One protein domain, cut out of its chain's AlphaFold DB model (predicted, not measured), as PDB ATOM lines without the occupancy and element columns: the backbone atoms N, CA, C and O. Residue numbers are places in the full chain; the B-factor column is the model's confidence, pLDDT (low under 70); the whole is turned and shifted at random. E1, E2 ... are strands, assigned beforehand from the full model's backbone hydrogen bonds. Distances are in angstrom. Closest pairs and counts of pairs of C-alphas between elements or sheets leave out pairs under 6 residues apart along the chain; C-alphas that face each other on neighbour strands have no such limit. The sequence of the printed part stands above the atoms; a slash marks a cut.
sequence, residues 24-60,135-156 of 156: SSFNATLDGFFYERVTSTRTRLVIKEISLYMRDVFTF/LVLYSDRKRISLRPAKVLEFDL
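Overview. This is residues 24 to 60 and 135 to 156 of the 156 residues of an uncharacterized protein of Cupriavidus necator (UniProt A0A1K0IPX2). A narrow, strongly twisted ribbon of sheet is folded across its length into a wide V, with the long strand E3 running through both arms. E2 and the later part of E5 lie beside E3 in one arm; E1, the earlier part of E5 and, at the far end, E4 lie beside it in the other. The printed part has 59 residues with five named strands, E1 to E5 in chain order, and no named helix: an all-strand, branched sheet with antiparallel neighbours. It is flat, spanning 48 by 26 by 11 A, and only just loose, close to extended, with a radius of gyration of the C-alphas of 15.4 A.

Arrangement. E3, residues 42 to 58, bends by 77 degrees at residue 48. On one side of it are E1, residues 25 to 30, with N 27 and O 53 2.8 A apart, and E2, residues 33 to 37, with N 36 and O 44 2.8 A apart. E2 and E3 form a hairpin. On the other side are E4, residues 135 to 138, with N 137 and O 56 2.8 A apart, and E5, residues 142 to 155, with N 45 and O 152 2.8 A apart. E5 bends by 84 degrees at residue 147. E1 and E5 are apart.

Along the chain. E1 begins at C-alpha 25 (206.110, 188.308, 111.366) and measures 16.7 A, E2 13.7 A, E3 41.2 A and E4 10.1 A. E5 measures 30.7 A and ends at C-alpha 155 (202.318, 216.463, 124.650).

Size, cuts and confidence. The C-alphas of Thr 39 and Phe 60, the two farthest apart, are 48.3 A apart. Residues 61 to 134 are not printed; C-alphas 60 and 135 are 9.4 A apart across this cut. The links printed whole are tight. Mean pLDDT of the printed part is 92.2; residue 59 is under 70.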
ATOM      1  N   SER A  24     208.685 184.653 109.315       85.88
ATOM      2  CA  SER A  24     207.687 185.693 109.077       85.88
ATOM      3  C   SER A  24     207.147 186.294 110.378       85.88
ATOM      4  O   SER A  24     207.176 185.708 111.461       85.88
ATOM      5  N   SER A  25     206.640 187.517 110.260       89.06
ATOM      6  CA  SER A  25     206.110 188.308 111.366       89.06
ATOM      7  C   SER A  25     204.712 188.816 111.044       89.06
ATOM      8  O   SER A  25     204.438 189.255 109.926       89.06
ATOM      9  N   PHE A  26     203.832 188.814 112.043       92.88
ATOM     10  CA  PHE A  26     202.561 189.527 111.977       92.88
ATOM     11  C   PHE A  26     202.745 190.931 112.543       92.88
ATOM     12  O   PHE A  26     203.216 191.106 113.665       92.88
ATOM     13  N   ASN A  27     202.375 191.930 111.753       95.19
ATOM     14  CA  ASN A  27     202.568 193.340 112.046       95.19
ATOM     15  C   ASN A  27     201.217 194.056 112.082       95.19
ATOM     16  O   ASN A  27     200.277 193.669 111.385       95.19
ATOM     17  N   ALA A  28     201.143 195.120 112.879       95.75
ATOM     18  CA  ALA A  28     199.999 196.016 112.948       95.75
ATOM     19  C   ALA A  28     200.441 197.443 112.604       95.75
ATOM     20  O   ALA A  28     201.483 197.899 113.069       95.75
ATOM     21  N   THR A  29     199.637 198.153 111.818       95.69
ATOM     22  CA  THR A  29     199.846 199.570 111.495       95.69
ATOM     23  C   THR A  29     198.560 200.372 111.682       95.69
ATOM     24  O   THR A  29     197.460 199.809 111.675       95.69
ATOM     25  N   LEU A  30     198.691 201.687 111.853       95.75
ATOM     26  CA  LEU A  30     197.551 202.598 111.869       95.75
ATOM     27  C   LEU A  30     196.988 202.734 110.446       95.75
ATOM     28  O   LEU A  30     197.752 202.907 109.500       95.75
ATOM     29  N   ASP A  31     195.662 202.661 110.292       94.19
ATOM     30  CA  ASP A  31     194.996 202.835 108.990       94.19
ATOM     31  C   ASP A  31     193.984 203.987 109.073       94.19
ATOM     32  O   ASP A  31     194.255 205.108 108.652       94.19
ATOM     33  N   GLY A  32     192.851 203.765 109.740       95.75
ATOM     34  CA  GLY A  32     191.846 204.794 109.982       95.75
ATOM     35  C   GLY A  32     192.139 205.552 111.270       95.75
ATOM     36  O   GLY A  32     191.715 205.121 112.338       95.75
ATOM     37  N   PHE A  33     192.828 206.686 111.199       96.56
ATOM     38  CA  PHE A  33     193.109 207.535 112.359       96.56
ATOM     39  C   PHE A  33     193.083 209.023 111.996       96.56
ATOM     40  O   PHE A  33     193.162 209.388 110.826       96.56
ATOM     41  N   PHE A  34     192.968 209.889 113.000       95.50
ATOM     42  CA  PHE A  34     193.166 211.327 112.835       95.50
ATOM     43  C   PHE A  34     193.859 211.931 114.056       95.50
ATOM     44  O   PHE A  34     193.767 211.396 115.164       95.50
ATOM     45  N   TYR A  35     194.534 213.055 113.832       94.50
ATOM     46  CA  TYR A  35     195.134 213.873 114.878       94.50
ATOM     47  C   TYR A  35     194.321 215.149 115.077       94.50
ATOM     48  O   TYR A  35     193.859 215.758 114.115       94.50
ATOM     49  N   GLU A  36     194.188 215.567 116.326       93.56
ATOM     50  CA  GLU A  36     193.541 216.806 116.735       93.56
ATOM     51  C   GLU A  36     194.457 217.532 117.723       93.56
ATOM     52  O   GLU A  36     194.906 216.959 118.716       93.56
ATOM     53  N   ARG A  37     194.760 218.803 117.453       92.19
ATOM     54  CA  ARG A  37     195.482 219.655 118.400       92.19
ATOM     55  C   ARG A  37     194.471 220.182 119.419       92.19
ATOM     56  O   ARG A  37     193.570 220.922 119.045       92.19
ATOM     57  N   VAL A  38     194.614 219.788 120.684       90.88
ATOM     58  CA  VAL A  38     193.679 220.163 121.761       90.88
ATOM     59  C   VAL A  38     194.091 221.492 122.396       90.88
ATOM     60  O   VAL A  38     193.255 222.351 122.655       90.88
ATOM     61  N   THR A  39     195.392 221.685 122.614       91.12
ATOM     62  CA  THR A  39     195.995 222.950 123.074       91.12
ATOM     63  C   THR A  39     197.285 223.205 122.298       91.12
ATOM     64  O   THR A  39     197.668 222.383 121.476       91.12
ATOM     65  N   SER A  40     198.006 224.304 122.546       89.56
ATOM     66  CA  SER A  40     199.303 224.556 121.892       89.56
ATOM     67  C   SER A  40     200.319 223.424 122.102       89.56
ATOM     68  O   SER A  40     201.058 223.107 121.172       89.56
ATOM     69  N   THR A  41     200.311 222.776 123.268       91.06
ATOM     70  CA  THR A  41     201.258 221.712 123.639       91.06
ATOM     71  C   THR A  41     200.664 220.311 123.560       91.06
ATOM     72  O   THR A  41     201.415 219.349 123.474       91.06
ATOM     73  N   ARG A  42     199.330 220.171 123.557       93.62
ATOM     74  CA  ARG A  42     198.664 218.870 123.686       93.62
ATOM     75  C   ARG A  42     197.971 218.426 122.411       93.62
ATOM     76  O   ARG A  42     197.179 219.163 121.818       93.62
ATOM     77  N   THR A  43     198.226 217.181 122.029       95.12
ATOM     78  CA  THR A  43     197.687 216.538 120.831       95.12
ATOM     79  C   THR A  43     196.918 215.276 121.203       95.12
ATOM     80  O   THR A  43     197.295 214.533 122.106       95.12
ATOM     81  N   ARG A  44     195.827 215.029 120.482       95.88
ATOM     82  CA  ARG A  44     194.992 213.838 120.576       95.88
ATOM     83  C   ARG A  44     195.083 213.046 119.274       95.88
ATOM     84  O   ARG A  44     194.832 213.582 118.202       95.88
ATOM     85  N   LEU A  45     195.399 211.761 119.368       96.06
ATOM     86  CA  LEU A  45     195.329 210.781 118.289       96.06
ATOM     87  C   LEU A  45     194.108 209.887 118.513       96.06
ATOM     88  O   LEU A  45     194.015 209.197 119.527       96.06
ATOM     89  N   VAL A  46     193.184 209.874 117.556       96.88
ATOM     90  CA  VAL A  46     192.009 208.999 117.570       96.88
ATOM     91  C   VAL A  46     192.163 207.933 116.492       96.88
ATOM     92  O   VAL A  46     192.153 208.231 115.300       96.88
ATOM     93  N   ILE A  47     192.263 206.677 116.914       97.56
ATOM     94  CA  ILE A  47     192.449 205.500 116.068       97.56
ATOM     95  C   ILE A  47     191.111 204.765 115.958       97.56
ATOM     96  O   ILE A  47     190.605 204.198 116.930       97.56
ATOM     97  N   LYS A  48     190.534 204.772 114.759       97.94
ATOM     98  CA  LYS A  48     189.302 204.058 114.403       97.94
ATOM     99  C   LYS A  48     189.583 202.697 113.782       97.94
ATOM    100  O   LYS A  48     188.761 201.803 113.941       97.94
ATOM    101  N   GLU A  49     190.705 202.526 113.088       98.00
ATOM    102  CA  GLU A  49     191.057 201.271 112.423       98.00
ATOM    103  C   GLU A  49     192.559 201.002 112.478       98.00
ATOM    104  O   GLU A  49     193.381 201.913 112.342       98.00
ATOM    105  N   ILE A  50     192.899 199.725 112.625       97.75
ATOM    106  CA  ILE A  50     194.252 199.206 112.431       97.75
ATOM    107  C   ILE A  50     194.258 198.245 111.248       97.75
ATOM    108  O   ILE A  50     193.239 197.634 110.923       97.75
ATOM    109  N   SER A  51     195.417 198.086 110.629       97.75
ATOM    110  CA  SER A  51     195.652 197.085 109.596       97.75
ATOM    111  C   SER A  51     196.642 196.047 110.099       97.75
ATOM    112  O   SER A  51     197.742 196.404 110.517       97.75
ATOM    113  N   LEU A  52     196.255 194.774 110.048       97.62
ATOM    114  CA  LEU A  52     197.141 193.643 110.310       97.62
ATOM    115  C   LEU A  52     197.666 193.079 108.995       97.62
ATOM    116  O   LEU A  52     196.906 192.951 108.037       97.62
ATOM    117  N   TYR A  53     198.939 192.713 108.943       95.44
ATOM    118  CA  TYR A  53     199.533 192.067 107.775       95.44
ATOM    119  C   TYR A  53     200.696 191.169 108.187       95.44
ATOM    120  O   TYR A  53     201.348 191.394 109.207       95.44
ATOM    121  N   MET A  54     200.964 190.149 107.384       93.25
ATOM    122  CA  MET A  54     202.158 189.329 107.504       93.25
ATOM    123  C   MET A  54     203.279 189.949 106.667       93.25
ATOM    124  O   MET A  54     203.043 190.422 105.554       93.25
ATOM    125  N   ARG A  55     204.500 189.930 107.194       90.81
ATOM    126  CA  ARG A  55     205.730 190.282 106.487       90.81
ATOM    127  C   ARG A  55     206.733 189.159 106.664       90.81
ATOM    128  O   ARG A  55     207.051 188.812 107.800       90.81
ATOM    129  N   ASP A  56     207.282 188.680 105.562       86.31
ATOM    130  CA  ASP A  56     208.469 187.838 105.563       86.31
ATOM    131  C   ASP A  56     209.596 188.562 104.833       86.31
ATOM    132  O   ASP A  56     209.465 188.957 103.674       86.31
ATOM    133  N   VAL A  57     210.695 188.789 105.538       77.69
ATOM    134  CA  VAL A  57     211.910 189.313 104.931       77.69
ATOM    135  C   VAL A  57     212.719 188.070 104.610       77.69
ATOM    136  O   VAL A  57     213.402 187.548 105.484       77.69
ATOM    137  N   PHE A  58     212.594 187.573 103.379       73.00
ATOM    138  CA  PHE A  58     213.362 186.443 102.855       73.00
ATOM    139  C   PHE A  58     214.818 186.867 102.709       73.00
ATOM    140  O   PHE A  58     215.318 187.179 101.627       73.00
ATOM    141  N   THR A  59     215.479 186.978 103.848       68.12
ATOM    142  CA  THR A  59     216.748 187.650 103.947       68.12
ATOM    143  C   THR A  59     217.795 186.695 104.463       68.12
ATOM    144  O   THR A  59     217.697 186.113 105.545       68.12
ATOM    145  N   PHE A  60     218.793 186.494 103.615       73.50
ATOM    146  CA  PHE A  60     219.943 185.680 103.932       73.50
ATOM    147  C   PHE A  60     221.019 186.609 104.481       73.50
ATOM    148  O   PHE A  60     221.653 187.377 103.741       73.50
ATOM    149  N   LEU A 135     214.442 189.366  98.733       81.06
ATOM    150  CA  LEU A 135     213.003 189.202  98.591       81.06
ATOM    151  C   LEU A 135     212.322 189.631  99.890       81.06
ATOM    152  O   LEU A 135     212.743 189.269 100.987       81.06
ATOM    153  N   VAL A 136     211.244 190.399  99.770       85.56
ATOM    154  CA  VAL A 136     210.363 190.703 100.898       85.56
ATOM    155  C   VAL A 136     208.940 190.415 100.465       85.56
ATOM    156  O   VAL A 136     208.458 190.986  99.489       85.56
ATOM    157  N   LEU A 137     208.279 189.523 101.192       87.19
ATOM    158  CA  LEU A 137     206.889 189.167 100.970       87.19
ATOM    159  C   LEU A 137     206.011 189.888 101.984       87.19
ATOM    160  O   LEU A 137     206.309 189.939 103.178       87.19
ATOM    161  N   TYR A 138     204.898 190.416 101.494       91.38
ATOM    162  CA  TYR A 138     203.832 190.966 102.315       91.38
ATOM    163  C   TYR A 138     202.541 190.239 101.965       91.38
ATOM    164  O   TYR A 138     202.278 189.982 100.789       91.38
ATOM    165  N   SER A 139     201.731 189.920 102.971       92.69
ATOM    166  CA  SER A 139     200.342 189.556 102.709       92.69
ATOM    167  C   SER A 139     199.531 190.798 102.356       92.69
ATOM    168  O   SER A 139     199.903 191.927 102.690       92.69
ATOM    169  N   ASP A 140     198.339 190.575 101.810       95.56
ATOM    170  CA  ASP A 140     197.298 191.594 101.861       95.56
ATOM    171  C   ASP A 140     197.043 192.015 103.313       95.56
ATOM    172  O   ASP A 140     197.120 191.208 104.250       95.56
ATOM    173  N   ARG A 141     196.735 193.300 103.509       95.50
ATOM    174  CA  ARG A 141     196.395 193.820 104.834       95.50
ATOM    175  C   ARG A 141     194.935 193.544 105.167       95.50
ATOM    176  O   ARG A 141     194.036 193.795 104.363       95.50
ATOM    177  N   LYS A 142     194.678 193.116 106.400       97.62
ATOM    178  CA  LYS A 142     193.338 192.997 106.965       97.62
ATOM    179  C   LYS A 142     193.047 194.188 107.869       97.62
ATOM    180  O   LYS A 142     193.623 194.313 108.948       97.62
ATOM    181  N   ARG A 143     192.105 195.033 107.447       97.50
ATOM    182  CA  ARG A 143     191.581 196.126 108.274       97.50
ATOM    183  C   ARG A 143     190.687 195.600 109.389       97.50
ATOM    184  O   ARG A 143     189.837 194.739 109.154       97.50
ATOM    185  N   ILE A 144     190.859 196.167 110.576       97.38
ATOM    186  CA  ILE A 144     190.064 195.897 111.770       97.38
ATOM    187  C   ILE A 144     189.610 197.232 112.348       97.38
ATOM    188  O   ILE A 144     190.431 198.059 112.748       97.38
ATOM    189  N   SER A 145     188.296 197.429 112.424       97.50
ATOM    190  CA  SER A 145     187.720 198.598 113.083       97.50
ATOM    191  C   SER A 145     187.749 198.432 114.605       97.50
ATOM    192  O   SER A 145     187.330 197.408 115.143       97.50
ATOM    193  N   LEU A 146     188.187 199.472 115.304       96.75
ATOM    194  CA  LEU A 146     188.190 199.571 116.756       96.75
ATOM    195  C   LEU A 146     186.892 200.235 117.216       96.75
ATOM    196  O   LEU A 146     186.607 201.387 116.879       96.75
ATOM    197  N   ARG A 147     186.081 199.494 117.973       95.44
ATOM    198  CA  ARG A 147     184.811 199.972 118.529       95.44
ATOM    199  C   ARG A 147     184.786 199.685 120.039       95.44
ATOM    200  O   ARG A 147     184.704 198.515 120.405       95.44
ATOM    201  N   PRO A 148     184.876 200.709 120.910       94.38
ATOM    202  CA  PRO A 148     185.047 202.128 120.582       94.38
ATOM    203  C   PRO A 148     186.445 202.440 120.017       94.38
ATOM    204  O   PRO A 148     187.389 201.667 120.202       94.38
ATOM    205  N   ALA A 149     186.568 203.588 119.344       96.38
ATOM    206  CA  ALA A 149     187.853 204.094 118.866       96.38
ATOM    207  C   ALA A 149     188.842 204.255 120.032       96.38
ATOM    208  O   ALA A 149     188.447 204.577 121.157       96.38
ATOM    209  N   LYS A 150     190.131 204.036 119.769       96.81
ATOM    210  CA  LYS A 150     191.186 204.236 120.766       96.81
ATOM    211  C   LYS A 150     191.690 205.664 120.689       96.81
ATOM    212  O   LYS A 150     192.047 206.135 119.617       96.81
ATOM    213  N   VAL A 151     191.698 206.344 121.827       95.81
ATOM    214  CA  VAL A 151     192.130 207.735 121.942       95.81
ATOM    215  C   VAL A 151     193.409 207.765 122.762       95.81
ATOM    216  O   VAL A 151     193.457 207.196 123.850       95.81
ATOM    217  N   LEU A 152     194.436 208.406 122.223       95.25
ATOM    218  CA  LEU A 152     195.702 208.668 122.891       95.25
ATOM    219  C   LEU A 152     195.883 210.179 122.965       95.25
ATOM    220  O   LEU A 152     195.680 210.867 121.970       95.25
ATOM    221  N   GLU A 153     196.269 210.694 124.124       94.81
ATOM    222  CA  GLU A 153     196.646 212.096 124.284       94.81
ATOM    223  C   GLU A 153     198.092 212.177 124.743       94.81
ATOM    224  O   GLU A 153     198.506 211.421 125.622       94.81
ATOM    225  N   PHE A 154     198.853 213.077 124.136       93.88
ATOM    226  CA  PHE A 154     200.260 213.278 124.445       93.88
ATOM    227  C   PHE A 154     200.669 214.722 124.164       93.88
ATOM    228  O   PHE A 154     200.059 215.413 123.339       93.88
ATOM    229  N   ASP A 155     201.703 215.162 124.870       91.19
ATOM    230  CA  ASP A 155     202.318 216.463 124.650       91.19
ATOM    231  C   ASP A 155     203.382 216.342 123.544       91.19
ATOM    232  O   ASP A 155     204.075 215.322 123.461       91.19
ATOM    233  N   LEU A 156     203.460 217.346 122.665       71.62
ATOM    234  CA  LEU A 156     204.465 217.464 121.596       71.62
ATOM    235  C   LEU A 156     205.533 218.497 121.951       71.62
ATOM    236  O   LEU A 156     205.151 219.565 122.482       71.62
TER     237      LEU A 156